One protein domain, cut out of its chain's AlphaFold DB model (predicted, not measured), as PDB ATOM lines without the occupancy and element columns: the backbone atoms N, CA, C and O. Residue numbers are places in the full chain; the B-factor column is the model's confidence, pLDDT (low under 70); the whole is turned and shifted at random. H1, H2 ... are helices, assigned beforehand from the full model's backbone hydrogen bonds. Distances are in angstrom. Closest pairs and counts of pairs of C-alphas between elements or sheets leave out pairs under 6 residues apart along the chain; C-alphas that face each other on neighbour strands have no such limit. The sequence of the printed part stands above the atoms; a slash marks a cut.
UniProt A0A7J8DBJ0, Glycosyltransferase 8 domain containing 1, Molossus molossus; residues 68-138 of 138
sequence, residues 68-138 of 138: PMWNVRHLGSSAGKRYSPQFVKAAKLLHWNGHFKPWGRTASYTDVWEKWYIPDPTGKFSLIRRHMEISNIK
ATOM      1  N   PRO A  68     199.995 221.020 155.235       93.25
ATOM      2  CA  PRO A  68     199.727 221.559 153.901       93.25
ATOM      3  C   PRO A  68     200.619 221.003 152.783       93.25
ATOM      4  O   PRO A  68     200.215 221.019 151.618       93.25
ATOM      5  N   MET A  69     201.804 220.474 153.105       96.25
ATOM      6  CA  MET A  69     202.706 219.846 152.136       96.25
ATOM      7  C   MET A  69     202.128 218.566 151.512       96.25
ATOM      8  O   MET A  69     202.599 218.146 150.453       96.25
ATOM      9  N   TRP A  70     201.084 217.980 152.113       96.69
ATOM     10  CA  TRP A  70     200.297 216.870 151.557       96.69
ATOM     11  C   TRP A  70     199.197 217.300 150.580       96.69
ATOM     12  O   TRP A  70     198.492 216.446 150.048       96.69
ATOM     13  N   ASN A  71     199.025 218.597 150.318       95.38
ATOM     14  CA  ASN A  71     198.095 219.080 149.297       95.38
ATOM     15  C   ASN A  71     198.526 220.456 148.762       95.38
ATOM     16  O   ASN A  71     197.817 221.458 148.919       95.38
ATOM     17  N   VAL A  72     199.695 220.518 148.106       95.62
ATOM     18  CA  VAL A  72     200.162 221.735 147.420       95.62
ATOM     19  C   VAL A  72     199.318 221.951 146.162       95.62
ATOM     20  O   VAL A  72     199.581 221.422 145.081       95.62
ATOM     21  N   ARG A  73     198.245 222.713 146.353       92.19
ATOM     22  CA  ARG A  73     197.149 222.950 145.405       92.19
ATOM     23  C   ARG A  73     197.351 224.176 144.517       92.19
ATOM     24  O   ARG A  73     198.233 225.007 144.731       92.19
ATOM     25  N   HIS A  74     196.436 224.308 143.563       91.75
ATOM     26  CA  HIS A  74     196.312 225.358 142.551       91.75
ATOM     27  C   HIS A  74     197.390 225.346 141.470       91.75
ATOM     28  O   HIS A  74     197.560 226.330 140.759       91.75
ATOM     29  N   LEU A  75     198.077 224.222 141.267       94.88
ATOM     30  CA  LEU A  75     199.072 224.134 140.196       94.88
ATOM     31  C   LEU A  75     198.421 224.153 138.802       94.88
ATOM     32  O   LEU A  75     199.059 224.519 137.821       94.88
ATOM     33  N   GLY A  76     197.134 223.806 138.713       93.50
ATOM     34  CA  GLY A  76     196.361 223.831 137.471       93.50
ATOM     35  C   GLY A  76     195.482 225.069 137.286       93.50
ATOM     36  O   GLY A  76     194.722 225.114 136.319       93.50
ATOM     37  N   SER A  77     195.523 226.057 138.192       91.75
ATOM     38  CA  SER A  77     194.673 227.254 138.072       91.75
ATOM     39  C   SER A  77     195.166 228.228 137.004       91.75
ATOM     40  O   SER A  77     194.372 228.972 136.441       91.75
ATOM     41  N   SER A  78     196.468 228.226 136.724       92.62
ATOM     42  CA  SER A  78     197.085 228.996 135.649       92.62
ATOM     43  C   SER A  78     198.292 228.243 135.090       92.62
ATOM     44  O   SER A  78     198.775 227.278 135.681       92.62
ATOM     45  N   ALA A  79     198.798 228.695 133.945       90.94
ATOM     46  CA  ALA A  79     200.049 228.201 133.374       90.94
ATOM     47  C   ALA A  79     201.308 228.676 134.133       90.94
ATOM     48  O   ALA A  79     202.397 228.151 133.911       90.94
ATOM     49  N   GLY A  80     201.175 229.687 134.996       91.69
ATOM     50  CA  GLY A  80     202.296 230.301 135.704       91.69
ATOM     51  C   GLY A  80     202.793 229.465 136.883       91.69
ATOM     52  O   GLY A  80     202.040 228.722 137.511       91.69
ATOM     53  N   LYS A  81     204.074 229.621 137.226       92.19
ATOM     54  CA  LYS A  81     204.667 229.020 138.427       92.19
ATOM     55  C   LYS A  81     204.379 229.915 139.639       92.19
ATOM     56  O   LYS A  81     204.923 231.008 139.737       92.19
ATOM     57  N   ARG A  82     203.506 229.461 140.545       91.56
ATOM     58  CA  ARG A  82     203.108 230.188 141.770       91.56
ATOM     59  C   ARG A  82     204.075 230.008 142.949       91.56
ATOM     60  O   ARG A  82     204.248 230.916 143.748       91.56
ATOM     61  N   TYR A  83     204.657 228.824 143.076       94.62
ATOM     62  CA  TYR A  83     205.612 228.423 144.110       94.62
ATOM     63  C   TYR A  83     207.051 228.375 143.571       94.62
ATOM     64  O   TYR A  83     207.279 228.120 142.382       94.62
ATOM     65  N   SER A  84     208.037 228.559 144.447       94.75
ATOM     66  CA  SER A  84     209.441 228.382 144.070       94.75
ATOM     67  C   SER A  84     209.756 226.909 143.753       94.75
ATOM     68  O   SER A  84     209.105 226.006 144.292       94.75
ATOM     69  N   PRO A  85     210.770 226.625 142.915       93.25
ATOM     70  CA  PRO A  85     211.207 225.252 142.656       93.25
ATOM     71  C   PRO A  85     211.577 224.479 143.931       93.25
ATOM     72  O   PRO A  85     211.262 223.297 144.051       93.25
ATOM     73  N   GLN A  86     212.201 225.145 144.907       95.31
ATOM     74  CA  GLN A  86     212.579 224.556 146.194       95.31
ATOM     75  C   GLN A  86     211.346 224.139 147.002       95.31
ATOM     76  O   GLN A  86     211.328 223.050 147.571       95.31
ATOM     77  N   PHE A  87     210.297 224.967 147.002       96.50
ATOM     78  CA  PHE A  87     209.041 224.651 147.679       96.50
ATOM     79  C   PHE A  87     208.345 223.446 147.035       96.50
ATOM     80  O   PHE A  87     207.940 222.516 147.729       96.50
ATOM     81  N   VAL A  88     208.270 223.418 145.701       96.25
ATOM     82  CA  VAL A  88     207.693 222.286 144.953       96.25
ATOM     83  C   VAL A  88     208.473 220.998 145.202       96.25
ATOM     84  O   VAL A  88     207.866 219.944 145.350       96.25
ATOM     85  N   LYS A  89     209.804 221.072 145.314       94.31
ATOM     86  CA  LYS A  89     210.649 219.918 145.654       94.31
ATOM     87  C   LYS A  89     210.396 219.396 147.074       94.31
ATOM     88  O   LYS A  89     210.530 218.201 147.307       94.31
ATOM     89  N   ALA A  90     210.064 220.276 148.016       96.88
ATOM     90  CA  ALA A  90     209.768 219.896 149.395       96.88
ATOM     91  C   ALA A  90     208.358 219.298 149.571       96.88
ATOM     92  O   ALA A  90     208.111 218.608 150.564       96.88
ATOM     93  N   ALA A  91     207.441 219.563 148.631       97.38
ATOM     94  CA  ALA A  91     206.066 219.076 148.664       97.38
ATOM     95  C   ALA A  91     206.001 217.544 148.725       97.38
ATOM     96  O   ALA A  91     206.783 216.847 148.080       97.38
ATOM     97  N   LYS A  92     205.038 217.019 149.487       97.00
ATOM     98  CA  LYS A  92     204.752 215.578 149.555       97.00
ATOM     99  C   LYS A  92     203.755 215.159 148.484       97.00
ATOM    100  O   LYS A  92     203.856 214.060 147.952       97.00
ATOM    101  N   LEU A  93     202.825 216.050 148.145       97.06
ATOM    102  CA  LEU A  93     201.841 215.836 147.092       97.06
ATOM    103  C   LEU A  93     201.534 217.156 146.378       97.06
ATOM    104  O   LEU A  93     201.244 218.179 147.002       97.06
ATOM    105  N   LEU A  94     201.593 217.105 145.047       96.50
ATOM    106  CA  LEU A  94     201.334 218.221 144.142       96.50
ATOM    107  C   LEU A  94     199.970 218.038 143.471       96.50
ATOM    108  O   LEU A  94     199.692 216.989 142.891       96.50
ATOM    109  N   HIS A  95     199.120 219.064 143.518       95.56
ATOM    110  CA  HIS A  95     197.745 218.985 143.039       95.56
ATOM    111  C   HIS A  95     197.468 220.032 141.949       95.56
ATOM    112  O   HIS A  95     197.285 221.228 142.200       95.56
ATOM    113  N   TRP A  96     197.380 219.562 140.699       94.94
ATOM    114  CA  TRP A  96     196.968 220.355 139.533       94.94
ATOM    115  C   TRP A  96     195.437 220.455 139.411       94.94
ATOM    116  O   TRP A  96     194.836 220.066 138.401       94.94
ATOM    117  N   ASN A  97     194.770 220.979 140.445       90.06
ATOM    118  CA  ASN A  97     193.353 221.338 140.352       90.06
ATOM    119  C   ASN A  97     193.177 222.575 139.457       90.06
ATOM    120  O   ASN A  97     193.810 223.608 139.683       90.06
ATOM    121  N   GLY A  98     192.313 222.455 138.447       89.19
ATOM    122  CA  GLY A  98     192.059 223.476 137.427       89.19
ATOM    123  C   GLY A  98     192.251 222.960 135.996       89.19
ATOM    124  O   GLY A  98     192.412 221.756 135.780       89.19
ATOM    125  N   HIS A  99     192.204 223.881 135.032       90.56
ATOM    126  CA  HIS A  99     192.213 223.590 133.593       90.56
ATOM    127  C   HIS A  99     193.610 223.302 133.024       90.56
ATOM    128  O   HIS A  99     193.735 222.553 132.057       90.56
ATOM    129  N   PHE A 100     194.666 223.859 133.619       93.62
ATOM    130  CA  PHE A 100     196.036 223.738 133.114       93.62
ATOM    131  C   PHE A 100     196.689 222.454 133.630       93.62
ATOM    132  O   PHE A 100     197.426 222.446 134.616       93.62
ATOM    133  N   LYS A 101     196.357 221.332 132.988       94.62
ATOM    134  CA  LYS A 101     196.867 220.009 133.362       94.62
ATOM    135  C   LYS A 101     198.313 219.808 132.907       94.62
ATOM    136  O   LYS A 101     198.643 220.224 131.799       94.62
ATOM    137  N   PRO A 102     199.157 219.112 133.690       94.06
ATOM    138  CA  PRO A 102     200.576 218.963 133.370       94.06
ATOM    139  C   PRO A 102     200.821 218.148 132.091       94.06
ATOM    140  O   PRO A 102     201.835 218.339 131.432       94.06
ATOM    141  N   TRP A 103     199.884 217.293 131.677       93.31
ATOM    142  CA  TRP A 103     199.922 216.594 130.384       93.31
ATOM    143  C   TRP A 103     199.386 217.426 129.204       93.31
ATOM    144  O   TRP A 103     199.453 216.989 128.059       93.31
ATOM    145  N   GLY A 104     198.857 218.624 129.461       91.31
ATOM    146  CA  GLY A 104     198.409 219.561 128.433       91.31
ATOM    147  C   GLY A 104     199.557 220.363 127.815       91.31
ATOM    148  O   GLY A 104     200.703 220.294 128.255       91.31
ATOM    149  N   ARG A 105     199.232 221.171 126.797       88.81
ATOM    150  CA  ARG A 105     200.215 221.976 126.049       88.81
ATOM    151  C   ARG A 105     200.897 223.056 126.892       88.81
ATOM    152  O   ARG A 105     202.081 223.319 126.709       88.81
ATOM    153  N   THR A 106     200.137 223.693 127.777       90.56
ATOM    154  CA  THR A 106     200.605 224.794 128.619       90.56
ATOM    155  C   THR A 106     200.216 224.493 130.058       90.56
ATOM    156  O   THR A 106     199.028 224.377 130.355       90.56
ATOM    157  N   ALA A 107     201.196 224.366 130.949       92.62
ATOM    158  CA  ALA A 107     200.963 224.117 132.366       92.62
ATOM    159  C   ALA A 107     202.176 224.507 133.210       92.62
ATOM    160  O   ALA A 107     203.287 224.668 132.703       92.62
ATOM    161  N   SER A 108     201.950 224.644 134.513       93.56
ATOM    162  CA  SER A 108     203.016 224.870 135.479       93.56
ATOM    163  C   SER A 108     203.683 223.544 135.880       93.56
ATOM    164  O   SER A 108     203.025 222.505 135.949       93.56
ATOM    165  N   TYR A 109     204.991 223.591 136.155       94.38
ATOM    166  CA  TYR A 109     205.791 222.470 136.687       94.38
ATOM    167  C   TYR A 109     205.669 221.144 135.907       94.38
ATOM    168  O   TYR A 109     205.674 220.066 136.508       94.38
ATOM    169  N   THR A 110     205.538 221.201 134.577       93.44
ATOM    170  CA  THR A 110     205.424 220.003 133.723       93.44
ATOM    171  C   THR A 110     206.632 219.082 133.872       93.44
ATOM    172  O   THR A 110     206.470 217.870 133.959       93.44
ATOM    173  N   ASP A 111     207.817 219.670 134.037       92.81
ATOM    174  CA  ASP A 111     209.092 219.000 134.284       92.81
ATOM    175  C   ASP A 111     209.095 218.126 135.547       92.81
ATOM    176  O   ASP A 111     209.817 217.135 135.622       92.81
ATOM    177  N   VAL A 112     208.287 218.468 136.553       94.88
ATOM    178  CA  VAL A 112     208.175 217.678 137.787       94.88
ATOM    179  C   VAL A 112     207.246 216.485 137.586       94.88
ATOM    180  O   VAL A 112     207.563 215.385 138.030       94.88
ATOM    181  N   TRP A 113     206.116 216.694 136.909       95.25
ATOM    182  CA  TRP A 113     205.136 215.640 136.643       95.25
ATOM    183  C   TRP A 113     205.661 214.603 135.640       95.25
ATOM    184  O   TRP A 113     205.484 213.406 135.845       95.25
ATOM    185  N   GLU A 114     206.368 215.047 134.597       94.25
ATOM    186  CA  GLU A 114     206.906 214.186 133.534       94.25
ATOM    187  C   GLU A 114     207.900 213.135 134.021       94.25
ATOM    188  O   GLU A 114     207.991 212.074 133.415       94.25
ATOM    189  N   LYS A 115     208.585 213.367 135.147       94.44
ATOM    190  CA  LYS A 115     209.473 212.366 135.768       94.44
ATOM    191  C   LYS A 115     208.756 211.063 136.125       94.44
ATOM    192  O   LYS A 115     209.406 210.034 136.259       94.44
ATOM    193  N   TRP A 116     207.440 211.130 136.305       94.38
ATOM    194  CA  TRP A 116     206.579 210.005 136.662       94.38
ATOM    195  C   TRP A 116     205.658 209.586 135.514       94.38
ATOM    196  O   TRP A 116     204.834 208.689 135.685       94.38
ATOM    197  N   TYR A 117     205.754 210.247 134.359       94.12
ATOM    198  CA  TYR A 117     204.928 209.924 133.209       94.12
ATOM    199  C   TYR A 117     205.390 208.616 132.568       94.12
ATOM    200  O   TYR A 117     206.560 208.454 132.225       94.12
ATOM    201  N   ILE A 118     204.440 207.707 132.368       94.81
ATOM    202  CA  ILE A 118     204.636 206.477 131.608       94.81
ATOM    203  C   ILE A 118     203.938 206.667 130.252       94.81
ATOM    204  O   ILE A 118     202.751 207.011 130.248       94.81
ATOM    205  N   PRO A 119     204.637 206.471 129.117       93.25
ATOM    206  CA  PRO A 119     204.035 206.562 127.791       93.25
ATOM    207  C   PRO A 119     202.807 205.661 127.643       93.25
ATOM    208  O   PRO A 119     202.777 204.549 128.169       93.25
ATOM    209  N   ASP A 120     201.802 206.137 126.906       93.38
ATOM    210  CA  ASP A 120     200.611 205.342 126.605       93.38
ATOM    211  C   ASP A 120     201.003 204.123 125.749       93.38
ATOM    212  O   ASP A 120     201.461 204.307 124.617       93.38
ATOM    213  N   PRO A 121     200.802 202.884 126.237       94.81
ATOM    214  CA  PRO A 121     201.181 201.685 125.497       94.81
ATOM    215  C   PRO A 121     200.372 201.501 124.206       94.81
ATOM    216  O   PRO A 121     200.790 200.751 123.329       94.81
ATOM    217  N   THR A 122     199.224 202.174 124.065       96.19
ATOM    218  CA  THR A 122     198.395 202.123 122.850       96.19
ATOM    219  C   THR A 122     198.801 203.150 121.793       96.19
ATOM    220  O   THR A 122     198.300 203.095 120.672       96.19
ATOM    221  N   GLY A 123     199.670 204.106 122.141       92.25
ATOM    222  CA  GLY A 123     200.102 205.190 121.256       92.25
ATOM    223  C   GLY A 123     199.009 206.198 120.880       92.25
ATOM    224  O   GLY A 123     199.259 207.080 120.060       92.25
ATOM    225  N   LYS A 124     197.803 206.105 121.457       93.56
ATOM    226  CA  LYS A 124     196.694 207.033 121.177       93.56
ATOM    227  C   LYS A 124     196.936 208.406 121.785       93.56
ATOM    228  O   LYS A 124     196.452 209.408 121.261       93.56
ATOM    229  N   PHE A 125     197.666 208.453 122.893       91.62
ATOM    230  CA  PHE A 125     198.026 209.679 123.579       91.62
ATOM    231  C   PHE A 125     199.536 209.925 123.537       91.62
ATOM    232  O   PHE A 125     200.341 209.058 123.863       91.62
ATOM    233  N   SER A 126     199.916 211.158 123.208       89.94
ATOM    234  CA  SER A 126     201.284 211.651 123.338       89.94
ATOM    235  C   SER A 126     201.288 213.032 123.983       89.94
ATOM    236  O   SER A 126     200.350 213.822 123.833       89.94
ATOM    237  N   LEU A 127     202.349 213.326 124.734       91.19
ATOM    238  CA  LEU A 127     202.521 214.641 125.334       91.19
ATOM    239  C   LEU A 127     202.824 215.668 124.249       91.19
ATOM    240  O   LEU A 127     203.865 215.628 123.599       91.19
ATOM    241  N   ILE A 128     201.937 216.648 124.105       83.81
ATOM    242  CA  ILE A 128     202.189 217.801 123.249       83.81
ATOM    243  C   ILE A 128     202.961 218.818 124.078       83.81
ATOM    244  O   ILE A 128     202.388 219.535 124.902       83.81
ATOM    245  N   ARG A 129     204.272 218.891 123.865       83.06
ATOM    246  CA  ARG A 129     205.113 219.954 124.420       83.06
ATOM    247  C   ARG A 129     205.366 220.988 123.344       83.06
ATOM    248  O   ARG A 129     205.648 220.647 122.200       83.06
ATOM    249  N   ARG A 130     205.293 222.276 123.698       64.62
ATOM    250  CA  ARG A 130     206.096 223.233 122.935       64.62
ATOM    251  C   ARG A 130     207.531 222.784 123.161       64.62
ATOM    252  O   ARG A 130     207.968 222.765 124.309       64.62
ATOM    253  N   HIS A 131     208.225 222.400 122.093       52.16
ATOM    254  CA  HIS A 131     209.674 222.462 122.113       52.16
ATOM    255  C   HIS A 131     210.011 223.844 122.678       52.16
ATOM    256  O   HIS A 131     209.618 224.860 122.102       52.16
ATOM    257  N   MET A 132     210.646 223.890 123.851       49.88
ATOM    258  CA  MET A 132     211.545 225.004 124.078       49.88
ATOM    259  C   MET A 132     212.540 224.845 122.944       49.88
ATOM    260  O   MET A 132     213.204 223.808 122.867       49.88
ATOM    261  N   GLU A 133     212.501 225.768 121.982       40.00
ATOM    262  CA  GLU A 133     213.564 225.869 120.998       40.00
ATOM    263  C   GLU A 133     214.867 225.689 121.754       40.00
ATOM    264  O   GLU A 133     215.074 226.265 122.825       40.00
ATOM    265  N   ILE A 134     215.673 224.775 121.233       41.94
ATOM    266  CA  ILE A 134     217.022 224.529 121.686       41.94
ATOM    267  C   ILE A 134     217.723 225.886 121.594       41.94
ATOM    268  O   ILE A 134     218.215 226.269 120.540       41.94
ATOM    269  N   SER A 135     217.757 226.640 122.691       41.53
ATOM    270  CA  SER A 135     218.704 227.729 122.870       41.53
ATOM    271  C   SER A 135     220.048 227.082 123.182       41.53
ATOM    272  O   SER A 135     220.544 227.140 124.300       41.53
ATOM    273  N   ASN A 136     220.576 226.375 122.192       44.31
ATOM    274  CA  ASN A 136     221.979 226.062 122.038       44.31
ATOM    275  C   ASN A 136     222.264 226.249 120.552       44.31
ATOM    276  O   ASN A 136     221.776 225.470 119.739       44.31
ATOM    277  N   ILE A 137     223.016 227.303 120.233       43.59
ATOM    278  CA  ILE A 137     224.201 227.329 119.354       43.59
ATOM    279  C   ILE A 137     224.499 228.809 119.030       43.59
ATOM    280  O   ILE A 137     224.079 229.334 118.001       43.59
ATOM    281  N   LYS A 138     225.176 229.490 119.962       36.25
ATOM    282  CA  LYS A 138     226.490 230.159 119.831       36.25
ATOM    283  C   LYS A 138     226.689 231.163 120.961       36.25
ATOM    284  O   LYS A 138     225.810 232.028 121.140       36.25
TER     285      LYS A 138
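What this domain is: This is residues 68 to 138 of the 138 residues of the protein "Glycosyltransferase 8 domain containing 1" of Molossus molossus (UniProt A0A7J8DBJ0). This domain has little regular structure: a body of loops holds two short helices, H1 then H2, and beyond H2 the backbone turns round near residues 120 to 124 and runs back to a tail, of which residues 131 to 138 stick out free. The printed part has 71 residues, 11 of them in named elements, in the class all helix, with no named strand. It is only just loose, close to compact, with a radius of gyration of the C-alphas of 13.7 A, and flat, spanning 39 by 38 by 20 A.

Where its parts are: Start at C-alpha 68, (199.727, 221.559, 153.901), and pass residues 68 to 84 to reach H1, residues 85 to 90, 8.7 A long, which begins at C-alpha 85, (211.207, 225.252, 142.656). H2, residues 110 to 114, 6.0 A long, ends at (206.906, 214.186, 133.534).

How they stand to each other: H1 and H2 are apart. In both, every O i to N i+4 pair is within hydrogen-bond range.

The domain as a whole: The C-alphas farthest apart, of Pro 68 and Lys 138, are 44.2 A apart. The link from H1 to H2, 19 residues, is long. The printed part has no cut; pLDDT is under 70 at residues 130 to 138.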